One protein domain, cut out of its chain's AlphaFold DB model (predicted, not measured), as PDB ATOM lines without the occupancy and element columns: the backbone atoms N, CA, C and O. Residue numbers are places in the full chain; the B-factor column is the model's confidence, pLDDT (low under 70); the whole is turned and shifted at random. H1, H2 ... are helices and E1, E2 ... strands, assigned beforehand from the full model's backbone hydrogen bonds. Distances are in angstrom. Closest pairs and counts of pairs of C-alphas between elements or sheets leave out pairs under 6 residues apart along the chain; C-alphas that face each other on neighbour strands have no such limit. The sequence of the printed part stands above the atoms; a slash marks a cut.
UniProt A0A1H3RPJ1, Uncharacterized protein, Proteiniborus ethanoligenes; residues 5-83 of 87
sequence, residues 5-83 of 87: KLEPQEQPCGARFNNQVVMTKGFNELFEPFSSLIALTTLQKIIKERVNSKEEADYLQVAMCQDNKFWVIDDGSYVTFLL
ATOM      1  N   LYS A   5     150.200 205.505 235.192       97.62
ATOM      2  CA  LYS A   5     150.145 205.992 236.573       97.62
ATOM      3  C   LYS A   5     150.671 204.911 237.507       97.62
ATOM      4  O   LYS A   5     150.356 203.745 237.310       97.62
ATOM      5  N   LEU A   6     151.471 205.306 238.493       97.69
ATOM      6  CA  LEU A   6     151.883 204.428 239.584       97.69
ATOM      7  C   LEU A   6     150.975 204.714 240.773       97.69
ATOM      8  O   LEU A   6     150.817 205.876 241.155       97.69
ATOM      9  N   GLU A   7     150.399 203.669 241.341       97.50
ATOM     10  CA  GLU A   7     149.659 203.775 242.594       97.50
ATOM     11  C   GLU A   7     150.629 204.051 243.764       97.50
ATOM     12  O   GLU A   7     151.861 203.974 243.600       97.50
ATOM     13  N   PRO A   8     150.111 204.444 244.942       96.19
ATOM     14  CA  PRO A   8     150.916 204.552 246.152       96.19
ATOM     15  C   PRO A   8     151.650 203.242 246.472       96.19
ATOM     16  O   PRO A   8     151.118 202.158 246.253       96.19
ATOM     17  N   GLN A   9     152.875 203.365 246.985       93.50
ATOM     18  CA  GLN A   9     153.650 202.222 247.476       93.50
ATOM     19  C   GLN A   9     153.122 201.789 248.846       93.50
ATOM     20  O   GLN A   9     152.639 202.637 249.600       93.50
ATOM     21  N   GLU A  10     153.252 200.507 249.186       90.12
ATOM     22  CA  GLU A  10     152.840 200.006 250.500       90.12
ATOM     23  C   GLU A  10     154.017 200.004 251.478       90.12
ATOM     24  O   GLU A  10     153.931 200.606 252.551       90.12
ATOM     25  N   GLN A  11     155.138 199.385 251.095       91.19
ATOM     26  CA  GLN A  11     156.298 199.219 251.964       91.19
ATOM     27  C   GLN A  11     157.619 199.365 251.191       91.19
ATOM     28  O   GLN A  11     158.138 198.394 250.640       91.19
ATOM     29  N   PRO A  12     158.234 200.560 251.189       89.25
ATOM     30  CA  PRO A  12     159.532 200.740 250.558       89.25
ATOM     31  C   PRO A  12     160.611 199.845 251.179       89.25
ATOM     32  O   PRO A  12     160.729 199.747 252.403       89.25
ATOM     33  N   CYS A  13     161.402 199.195 250.325       91.31
ATOM     34  CA  CYS A  13     162.410 198.219 250.743       91.31
ATOM     35  C   CYS A  13     163.718 198.293 249.935       91.31
ATOM     36  O   CYS A  13     164.530 197.369 249.982       91.31
ATOM     37  N   GLY A  14     163.930 199.369 249.173       94.25
ATOM     38  CA  GLY A  14     165.171 199.591 248.429       94.25
ATOM     39  C   GLY A  14     165.296 198.814 247.113       94.25
ATOM     40  O   GLY A  14     166.415 198.665 246.612       94.25
ATOM     41  N   ALA A  15     164.184 198.334 246.544       96.81
ATOM     42  CA  ALA A  15     164.174 197.646 245.252       96.81
ATOM     43  C   ALA A  15     164.752 198.532 244.130       96.81
ATOM     44  O   ALA A  15     164.711 199.766 244.196       96.81
ATOM     45  N   ARG A  16     165.345 197.917 243.098       97.25
ATOM     46  CA  ARG A  16     166.174 198.640 242.114       97.25
ATOM     47  C   ARG A  16     165.620 198.608 240.702       97.25
ATOM     48  O   ARG A  16     165.930 199.518 239.935       97.25
ATOM     49  N   PHE A  17     164.802 197.612 240.368       97.56
ATOM     50  CA  PHE A  17     164.180 197.451 239.055       97.56
ATOM     51  C   PHE A  17     165.199 197.517 237.903       97.56
ATOM     52  O   PHE A  17     164.947 198.103 236.852       97.56
ATOM     53  N   ASN A  18     166.384 196.943 238.112       95.88
ATOM     54  CA  ASN A  18     167.496 196.936 237.157       95.88
ATOM     55  C   ASN A  18     167.917 195.515 236.738       95.88
ATOM     56  O   ASN A  18     168.950 195.347 236.090       95.88
ATOM     57  N   ASN A  19     167.114 194.516 237.107       94.69
ATOM     58  CA  ASN A  19     167.302 193.109 236.771       94.69
ATOM     59  C   ASN A  19     166.692 192.755 235.401       94.69
ATOM     60  O   ASN A  19     166.156 193.612 234.693       94.69
ATOM     61  N   GLN A  20     166.786 191.482 235.002       96.50
ATOM     62  CA  GLN A  20     166.257 191.017 233.721       96.50
ATOM     63  C   GLN A  20     164.736 191.209 233.654       96.50
ATOM     64  O   GLN A  20     163.997 190.682 234.479       96.50
ATOM     65  N   VAL A  21     164.263 191.934 232.641       97.88
ATOM     66  CA  VAL A  21     162.833 192.200 232.461       97.88
ATOM     67  C   VAL A  21     162.152 191.016 231.782       97.88
ATOM     68  O   VAL A  21     162.584 190.574 230.715       97.88
ATOM     69  N   VAL A  22     161.060 190.542 232.376       98.12
ATOM     70  CA  VAL A  22     160.188 189.502 231.822       98.12
ATOM     71  C   VAL A  22     158.725 189.931 231.925       98.12
ATOM     72  O   VAL A  22     158.348 190.744 232.767       98.12
ATOM     73  N   MET A  23     157.890 189.406 231.035       98.38
ATOM     74  CA  MET A  23     156.460 189.705 230.963       98.38
ATOM     75  C   MET A  23     155.697 188.390 230.893       98.38
ATOM     76  O   MET A  23     156.085 187.496 230.133       98.38
ATOM     77  N   THR A  24     154.612 188.266 231.653       98.44
ATOM     78  CA  THR A  24     153.718 187.111 231.546       98.44
ATOM     79  C   THR A  24     153.013 187.078 230.194       98.44
ATOM     80  O   THR A  24     152.999 188.047 229.422       98.44
ATOM     81  N   LYS A  25     152.407 185.930 229.890       98.25
ATOM     82  CA  LYS A  25     151.601 185.772 228.684       98.25
ATOM     83  C   LYS A  25     150.387 186.709 228.702       98.25
ATOM     84  O   LYS A  25     150.175 187.398 227.711       98.25
ATOM     85  N   GLY A  26     149.652 186.791 229.816       98.25
ATOM     86  CA  GLY A  26     148.468 187.645 229.922       98.25
ATOM     87  C   GLY A  26     148.801 189.129 229.797       98.25
ATOM     88  O   GLY A  26     148.087 189.855 229.108       98.25
ATOM     89  N   PHE A  27     149.924 189.579 230.369       98.44
ATOM     90  CA  PHE A  27     150.397 190.951 230.170       98.44
ATOM     91  C   PHE A  27     150.698 191.248 228.693       98.44
ATOM     92  O   PHE A  27     150.291 192.291 228.182       98.44
ATOM     93  N   ASN A  28     151.395 190.340 228.000       98.31
ATOM     94  CA  ASN A  28     151.690 190.517 226.579       98.31
ATOM     95  C   ASN A  28     150.409 190.577 225.744       98.31
ATOM     96  O   ASN A  28     150.219 191.545 225.016       98.31
ATOM     97  N   GLU A  29     149.510 189.606 225.903       98.12
ATOM     98  CA  GLU A  29     148.258 189.540 225.141       98.12
ATOM     99  C   GLU A  29     147.359 190.764 225.382       98.12
ATOM    100  O   GLU A  29     146.745 191.265 224.443       98.12
ATOM    101  N   LEU A  30     147.307 191.289 226.614       97.88
ATOM    102  CA  LEU A  30     146.492 192.463 226.937       97.88
ATOM    103  C   LEU A  30     146.997 193.745 226.260       97.88
ATOM    104  O   LEU A  30     146.201 194.602 225.880       97.88
ATOM    105  N   PHE A  31     148.317 193.899 226.151       97.06
ATOM    106  CA  PHE A  31     148.946 195.148 225.725       97.06
ATOM    107  C   PHE A  31     149.563 195.095 224.326       97.06
ATOM    108  O   PHE A  31     150.186 196.070 223.898       97.06
ATOM    109  N   GLU A  32     149.412 193.993 223.594       95.75
ATOM    110  CA  GLU A  32     149.872 193.881 222.214       95.75
ATOM    111  C   GLU A  32     149.251 194.963 221.302       95.75
ATOM    112  O   GLU A  32     148.084 195.330 221.452       95.75
ATOM    113  N   PRO A  33     150.021 195.519 220.345       96.00
ATOM    114  CA  PRO A  33     151.423 195.221 220.021       96.00
ATOM    115  C   PRO A  33     152.442 196.038 220.846       96.00
ATOM    116  O   PRO A  33     153.618 196.116 220.495       96.00
ATOM    117  N   PHE A  34     152.007 196.711 221.911       97.31
ATOM    118  CA  PHE A  34     152.784 197.723 222.627       97.31
ATOM    119  C   PHE A  34     153.327 197.268 223.986       97.31
ATOM    120  O   PHE A  34     153.889 198.100 224.703       97.31
ATOM    121  N   SER A  35     153.204 195.985 224.340       97.00
ATOM    122  CA  SER A  35     153.592 195.444 225.652       97.00
ATOM    123  C   SER A  35     155.014 195.852 226.055       97.00
ATOM    124  O   SER A  35     155.206 196.458 227.109       97.00
ATOM    125  N   SER A  36     155.996 195.667 225.168       96.81
ATOM    126  CA  SER A  36     157.390 196.074 225.396       96.81
ATOM    127  C   SER A  36     157.552 197.578 225.629       96.81
ATOM    128  O   SER A  36     158.328 198.000 226.485       96.81
ATOM    129  N   LEU A  37     156.819 198.416 224.890       97.12
ATOM    130  CA  LEU A  37     156.896 199.871 225.040       97.12
ATOM    131  C   LEU A  37     156.253 200.330 226.357       97.12
ATOM    132  O   LEU A  37     156.788 201.222 227.021       97.12
ATOM    133  N   ILE A  38     155.141 199.710 226.758       97.75
ATOM    134  CA  ILE A  38     154.485 199.965 228.046       97.75
ATOM    135  C   ILE A  38     155.397 199.527 229.194       97.75
ATOM    136  O   ILE A  38     155.596 200.311 230.125       97.75
ATOM    137  N   ALA A  39     156.020 198.349 229.104       97.62
ATOM    138  CA  ALA A  39     156.962 197.854 230.105       97.62
ATOM    139  C   ALA A  39     158.157 198.806 230.274       97.62
ATOM    140  O   ALA A  39     158.431 199.268 231.382       97.62
ATOM    141  N   LEU A  40     158.804 199.204 229.173       96.81
ATOM    142  CA  LEU A  40     159.929 200.147 229.201       96.81
ATOM    143  C   LEU A  40     159.537 201.520 229.762       96.81
ATOM    144  O   LEU A  40     160.260 202.079 230.587       96.81
ATOM    145  N   THR A  41     158.386 202.060 229.354       97.06
ATOM    146  CA  THR A  41     157.908 203.362 229.852       97.06
ATOM    147  C   THR A  41     157.581 203.290 231.346       97.06
ATOM    148  O   THR A  41     157.886 204.216 232.098       97.06
ATOM    149  N   THR A  42     157.000 202.176 231.795       98.19
ATOM    150  CA  THR A  42     156.695 201.945 233.211       98.19
ATOM    151  C   THR A  42     157.972 201.835 234.029       98.19
ATOM    152  O   THR A  42     158.087 202.491 235.060       98.19
ATOM    153  N   LEU A  43     158.968 201.094 233.538       98.06
ATOM    154  CA  LEU A  43     160.258 200.939 234.202       98.06
ATOM    155  C   LEU A  43     160.973 202.283 234.375       98.06
ATOM    156  O   LEU A  43     161.419 202.617 235.471       98.06
ATOM    157  N   GLN A  44     161.013 203.102 233.320       97.19
ATOM    158  CA  GLN A  44     161.567 204.458 233.391       97.19
ATOM    159  C   GLN A  44     160.859 205.311 234.449       97.19
ATOM    160  O   GLN A  44     161.510 206.066 235.176       97.19
ATOM    161  N   LYS A  45     159.531 205.183 234.557       97.56
ATOM    162  CA  LYS A  45     158.733 205.896 235.557       97.56
ATOM    163  C   LYS A  45     159.035 205.409 236.977       97.56
ATOM    164  O   LYS A  45     159.273 206.249 237.839       97.56
ATOM    165  N   ILE A  46     159.109 204.095 237.204       97.88
ATOM    166  CA  ILE A  46     159.480 203.496 238.500       97.88
ATOM    167  C   ILE A  46     160.872 203.967 238.927       97.88
ATOM    168  O   ILE A  46     161.046 204.461 240.040       97.88
ATOM    169  N   ILE A  47     161.859 203.897 238.029       97.62
ATOM    170  CA  ILE A  47     163.230 204.326 238.325       97.62
ATOM    171  C   ILE A  47     163.259 205.807 238.727       97.62
ATOM    172  O   ILE A  47     163.882 206.183 239.720       97.62
ATOM    173  N   LYS A  48     162.560 206.661 237.974       96.88
ATOM    174  CA  LYS A  48     162.534 208.105 238.217       96.88
ATOM    175  C   LYS A  48     161.795 208.482 239.503       96.88
ATOM    176  O   LYS A  48     162.277 209.334 240.240       96.88
ATOM    177  N   GLU A  49     160.613 207.916 239.726       96.75
ATOM    178  CA  GLU A  49     159.684 208.367 240.771       96.75
ATOM    179  C   GLU A  49     159.828 207.599 242.082       96.75
ATOM    180  O   GLU A  49     159.407 208.117 243.114       96.75
ATOM    181  N   ARG A  50     160.402 206.390 242.054       96.56
ATOM    182  CA  ARG A  50     160.519 205.503 243.221       96.56
ATOM    183  C   ARG A  50     161.973 205.207 243.562       96.56
ATOM    184  O   ARG A  50     162.438 205.639 244.613       96.56
ATOM    185  N   VAL A  51     162.721 204.569 242.657       96.94
ATOM    186  CA  VAL A  51     164.103 204.110 242.936       96.94
ATOM    187  C   VAL A  51     165.036 205.274 243.266       96.94
ATOM    188  O   VAL A  51     165.808 205.196 244.215       96.94
ATOM    189  N   ASN A  52     164.946 206.364 242.504       96.12
ATOM    190  CA  ASN A  52     165.750 207.571 242.717       96.12
ATOM    191  C   ASN A  52     165.098 208.571 243.688       96.12
ATOM    192  O   ASN A  52     165.575 209.699 243.830       96.12
ATOM    193  N   SER A  53     163.983 208.195 244.319       94.88
ATOM    194  CA  SER A  53     163.320 209.020 245.325       94.88
ATOM    195  C   SER A  53     163.978 208.850 246.697       94.88
ATOM    196  O   SER A  53     164.740 207.914 246.926       94.88
ATOM    197  N   LYS A  54     163.660 209.747 247.638       92.81
ATOM    198  CA  LYS A  54     164.122 209.622 249.031       92.81
ATOM    199  C   LYS A  54     163.450 208.478 249.792       92.81
ATOM    200  O   LYS A  54     163.999 208.037 250.792       92.81
ATOM    201  N   GLU A  55     162.262 208.067 249.360       91.31
ATOM    202  CA  GLU A  55     161.476 207.012 250.010       91.31
ATOM    203  C   GLU A  55     161.922 205.615 249.570       91.31
ATOM    204  O   GLU A  55     161.544 204.645 250.209       91.31
ATOM    205  N   GLU A  56     162.753 205.524 248.525       93.50
ATOM    206  CA  GLU A  56     163.141 204.281 247.858       93.50
ATOM    207  C   GLU A  56     161.942 203.532 247.238       93.50
ATOM    208  O   GLU A  56     160.788 203.971 247.304       93.50
ATOM    209  N   ALA A  57     162.218 202.428 246.537       96.31
ATOM    210  CA  ALA A  57     161.180 201.634 245.890       96.31
ATOM    211  C   ALA A  57     160.781 200.412 246.729       96.31
ATOM    212  O   ALA A  57     161.628 199.719 247.295       96.31
ATOM    213  N   ASP A  58     159.482 200.146 246.773       97.25
ATOM    214  CA  ASP A  58     158.896 198.853 247.136       97.25
ATOM    215  C   ASP A  58     159.216 197.814 246.043       97.25
ATOM    216  O   ASP A  58     159.330 198.168 244.865       97.25
ATOM    217  N   TYR A  59     159.365 196.544 246.416       96.75
ATOM    218  CA  TYR A  59     159.606 195.442 245.482       96.75
ATOM    219  C   TYR A  59     158.414 195.209 244.548       96.75
ATOM    220  O   TYR A  59     158.614 194.780 243.412       96.75
ATOM    221  N   LEU A  60     157.193 195.530 244.995       97.44
ATOM    222  CA  LEU A  60     155.978 195.476 244.189       97.44
ATOM    223  C   LEU A  60     155.521 196.891 243.837       97.44
ATOM    224  O   LEU A  60     155.246 197.721 244.698       97.44
ATOM    225  N   GLN A  61     155.382 197.160 242.541       97.81
ATOM    226  CA  GLN A  61     154.808 198.398 242.023       97.81
ATOM    227  C   GLN A  61     153.492 198.096 241.323       97.81
ATOM    228  O   GLN A  61     153.418 197.239 240.442       97.81
ATOM    229  N   VAL A  62     152.449 198.840 241.679       98.12
ATOM    230  CA  VAL A  62     151.157 198.767 240.999       98.12
ATOM    231  C   VAL A  62     151.067 199.896 239.977       98.12
ATOM    232  O   VAL A  62     151.221 201.070 240.318       98.12
ATOM    233  N   ALA A  63     150.794 199.541 238.725       98.19
ATOM    234  CA  ALA A  63     150.678 200.481 237.624       98.19
ATOM    235  C   ALA A  63     149.312 200.379 236.933       98.19
ATOM    236  O   ALA A  63     148.719 199.307 236.815       98.19
ATOM    237  N   MET A  64     148.837 201.523 236.449       98.31
ATOM    238  CA  MET A  64     147.621 201.668 235.655       98.31
ATOM    239  C   MET A  64     147.984 202.211 234.274       98.31
ATOM    240  O   MET A  64     148.649 203.245 234.172       98.31
ATOM    241  N   CYS A  65     147.514 201.562 233.210       97.06
ATOM    242  CA  CYS A  65     147.617 202.051 231.835       97.06
ATOM    243  C   CYS A  65     146.305 201.780 231.097       97.06
ATOM    244  O   CYS A  65     145.889 200.631 231.002       97.06
ATOM    245  N   GLN A  66     145.662 202.825 230.559       91.88
ATOM    246  CA  GLN A  66     144.392 202.699 229.817       91.88
ATOM    247  C   GLN A  66     143.340 201.880 230.589       91.88
ATOM    248  O   GLN A  66     142.823 200.894 230.079       91.88
ATOM    249  N   ASP A  67     143.105 202.244 231.852       93.25
ATOM    250  CA  ASP A  67     142.178 201.577 232.784       93.25
ATOM    251  C   ASP A  67     142.529 200.126 233.168       93.25
ATOM    252  O   ASP A  67     141.853 199.525 234.000       93.25
ATOM    253  N   ASN A  68     143.636 199.584 232.656       96.94
ATOM    254  CA  ASN A  68     144.129 198.261 233.015       96.94
ATOM    255  C   ASN A  68     145.171 198.352 234.131       96.94
ATOM    256  O   ASN A  68     146.152 199.096 234.026       96.94
ATOM    257  N   LYS A  69     144.958 197.560 235.184       98.00
ATOM    258  CA  LYS A  69     145.882 197.392 236.307       98.00
ATOM    259  C   LYS A  69     146.853 196.255 236.016       98.00
ATOM    260  O   LYS A  69     146.430 195.174 235.620       98.00
ATOM    261  N   PHE A  70     148.131 196.476 236.293       98.56
ATOM    262  CA  PHE A  70     149.160 195.441 236.270       98.56
ATOM    263  C   PHE A  70     150.191 195.687 237.371       98.56
ATOM    264  O   PHE A  70     150.275 196.781 237.942       98.56
ATOM    265  N   TRP A  71     150.947 194.650 237.700       98.50
ATOM    266  CA  TRP A  71     151.994 194.670 238.711       98.50
ATOM    267  C   TRP A  71     153.364 194.563 238.059       98.50
ATOM    268  O   TRP A  71     153.522 193.937 237.009       98.50
ATOM    269  N   VAL A  72     154.344 195.195 238.698       98.44
ATOM    270  CA  VAL A  72     155.761 195.101 238.362       98.44
ATOM    271  C   VAL A  72     156.497 194.686 239.623       98.44
ATOM    272  O   VAL A  72     156.482 195.425 240.604       98.44
ATOM    273  N   ILE A  73     157.103 193.505 239.608       98.06
ATOM    274  CA  ILE A  73     157.739 192.906 240.784       98.06
ATOM    275  C   ILE A  73     159.230 192.741 240.522       98.06
ATOM    276  O   ILE A  73     159.602 192.128 239.528       98.06
ATOM    277  N   ASP A  74     160.065 193.276 241.409       98.06
ATOM    278  CA  ASP A  74     161.505 193.009 241.457       98.06
ATOM    279  C   ASP A  74     161.782 191.956 242.540       98.06
ATOM    280  O   ASP A  74     161.702 192.250 243.730       98.06
ATOM    281  N   ASP A  75     162.081 190.720 242.137       96.12
ATOM    282  CA  ASP A  75     162.390 189.615 243.063       96.12
ATOM    283  C   ASP A  75     163.899 189.474 243.356       96.12
ATOM    284  O   ASP A  75     164.334 188.528 244.017       96.12
ATOM    285  N   GLY A  76     164.713 190.410 242.854       95.62
ATOM    286  CA  GLY A  76     166.172 190.386 242.948       95.62
ATOM    287  C   GLY A  76     166.879 189.610 241.830       95.62
ATOM    288  O   GLY A  76     168.097 189.730 241.706       95.62
ATOM    289  N   SER A  77     166.149 188.859 241.002       96.50
ATOM    290  CA  SER A  77     166.661 188.163 239.806       96.50
ATOM    291  C   SER A  77     165.998 188.659 238.519       96.50
ATOM    292  O   SER A  77     166.657 188.802 237.485       96.50
ATOM    293  N   TYR A  78     164.705 188.963 238.590       97.94
ATOM    294  CA  TYR A  78     163.857 189.384 237.490       97.94
ATOM    295  C   TYR A  78     162.998 190.584 237.885       97.94
ATOM    296  O   TYR A  78     162.551 190.720 239.021       97.94
ATOM    297  N   VAL A  79     162.718 191.428 236.893       98.50
ATOM    298  CA  VAL A  79     161.640 192.414 236.943       98.50
ATOM    299  C   VAL A  79     160.471 191.864 236.136       98.50
ATOM    300  O   VAL A  79     160.501 191.874 234.902       98.50
ATOM    301  N   THR A  80     159.453 191.365 236.827       98.62
ATOM    302  CA  THR A  80     158.309 190.685 236.214       98.62
ATOM    303  C   THR A  80     157.121 191.625 236.085       98.62
ATOM    304  O   THR A  80     156.659 192.186 237.074       98.62
ATOM    305  N   PHE A  81     156.601 191.757 234.869       98.69
ATOM    306  CA  PHE A  81     155.337 192.428 234.574       98.69
ATOM    307  C   PHE A  81     154.222 191.392 234.436       98.69
ATOM    308  O   PHE A  81     154.351 190.459 233.640       98.69
ATOM    309  N   LEU A  82     153.134 191.566 235.186       98.50
ATOM    310  CA  LEU A  82     152.023 190.616 235.220       98.50
ATOM    311  C   LEU A  82     150.678 191.278 235.530       98.50
ATOM    312  O   LEU A  82     150.621 192.351 236.130       98.50
ATOM    313  N   LEU A  83     149.581 190.627 235.152       98.31
ATOM    314  CA  LEU A  83     148.242 191.014 235.589       98.31
ATOM    315  C   LEU A  83     147.994 190.549 237.037       98.31
ATOM    316  O   LEU A  83     148.524 189.513 237.433       98.31
TER     317      LEU A  83
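This is residues 5 to 83 of the 87 residues of an uncharacterized protein of Proteiniborus ethanoligenes (UniProt A0A1H3RPJ1). A twisted four-stranded sheet is covered on one face by long H2, making two layers, while short H1 packs near E4's end. The mixed sheet's order is E1, E4, E3, E2. The printed part has 79 residues, with two named helices and four named strands in the order E1 H1 H2 E2 E3 E4, class mixed, compact with a radius of gyration of the C-alphas of 11.6 A, spanning 34 by 26 by 18 A.

E3 is residues 68 to 74, 20.0 A; E2 60 to 65, 16.3 A; E4 78 to 82, ending at (152.023, 190.616, 235.220); E1 20 to 23, beginning at (166.257, 191.017, 233.721). H2 is 35 to 51, 22.0 A; H1 25 to 31.

Hairpins E2-E3 and E3-E4 form a meander of antiparallel neighbours, with N 63 and O 70 at 2.9 A, N 73 and O 80 at 2.9 A. E1 is parallel to E4, N 22 and O 79 at 2.9 A. E1, H1 H2, E2 form a split strand-helix-strand unit, E4 and E3 between its strands, its crossover left-handed. H2 lies over E2, C-alphas 42 and 63 closest at 7.6 A. H1 touches H2 only at the corner, C-alphas 28 and 35 closest at 5.4 A. Every O i to N i+4 pair is within hydrogen-bond range in H1, 12 of 13 in H2.

The printed part has no cut and no long link, and no printed residue has a pLDDT under 70.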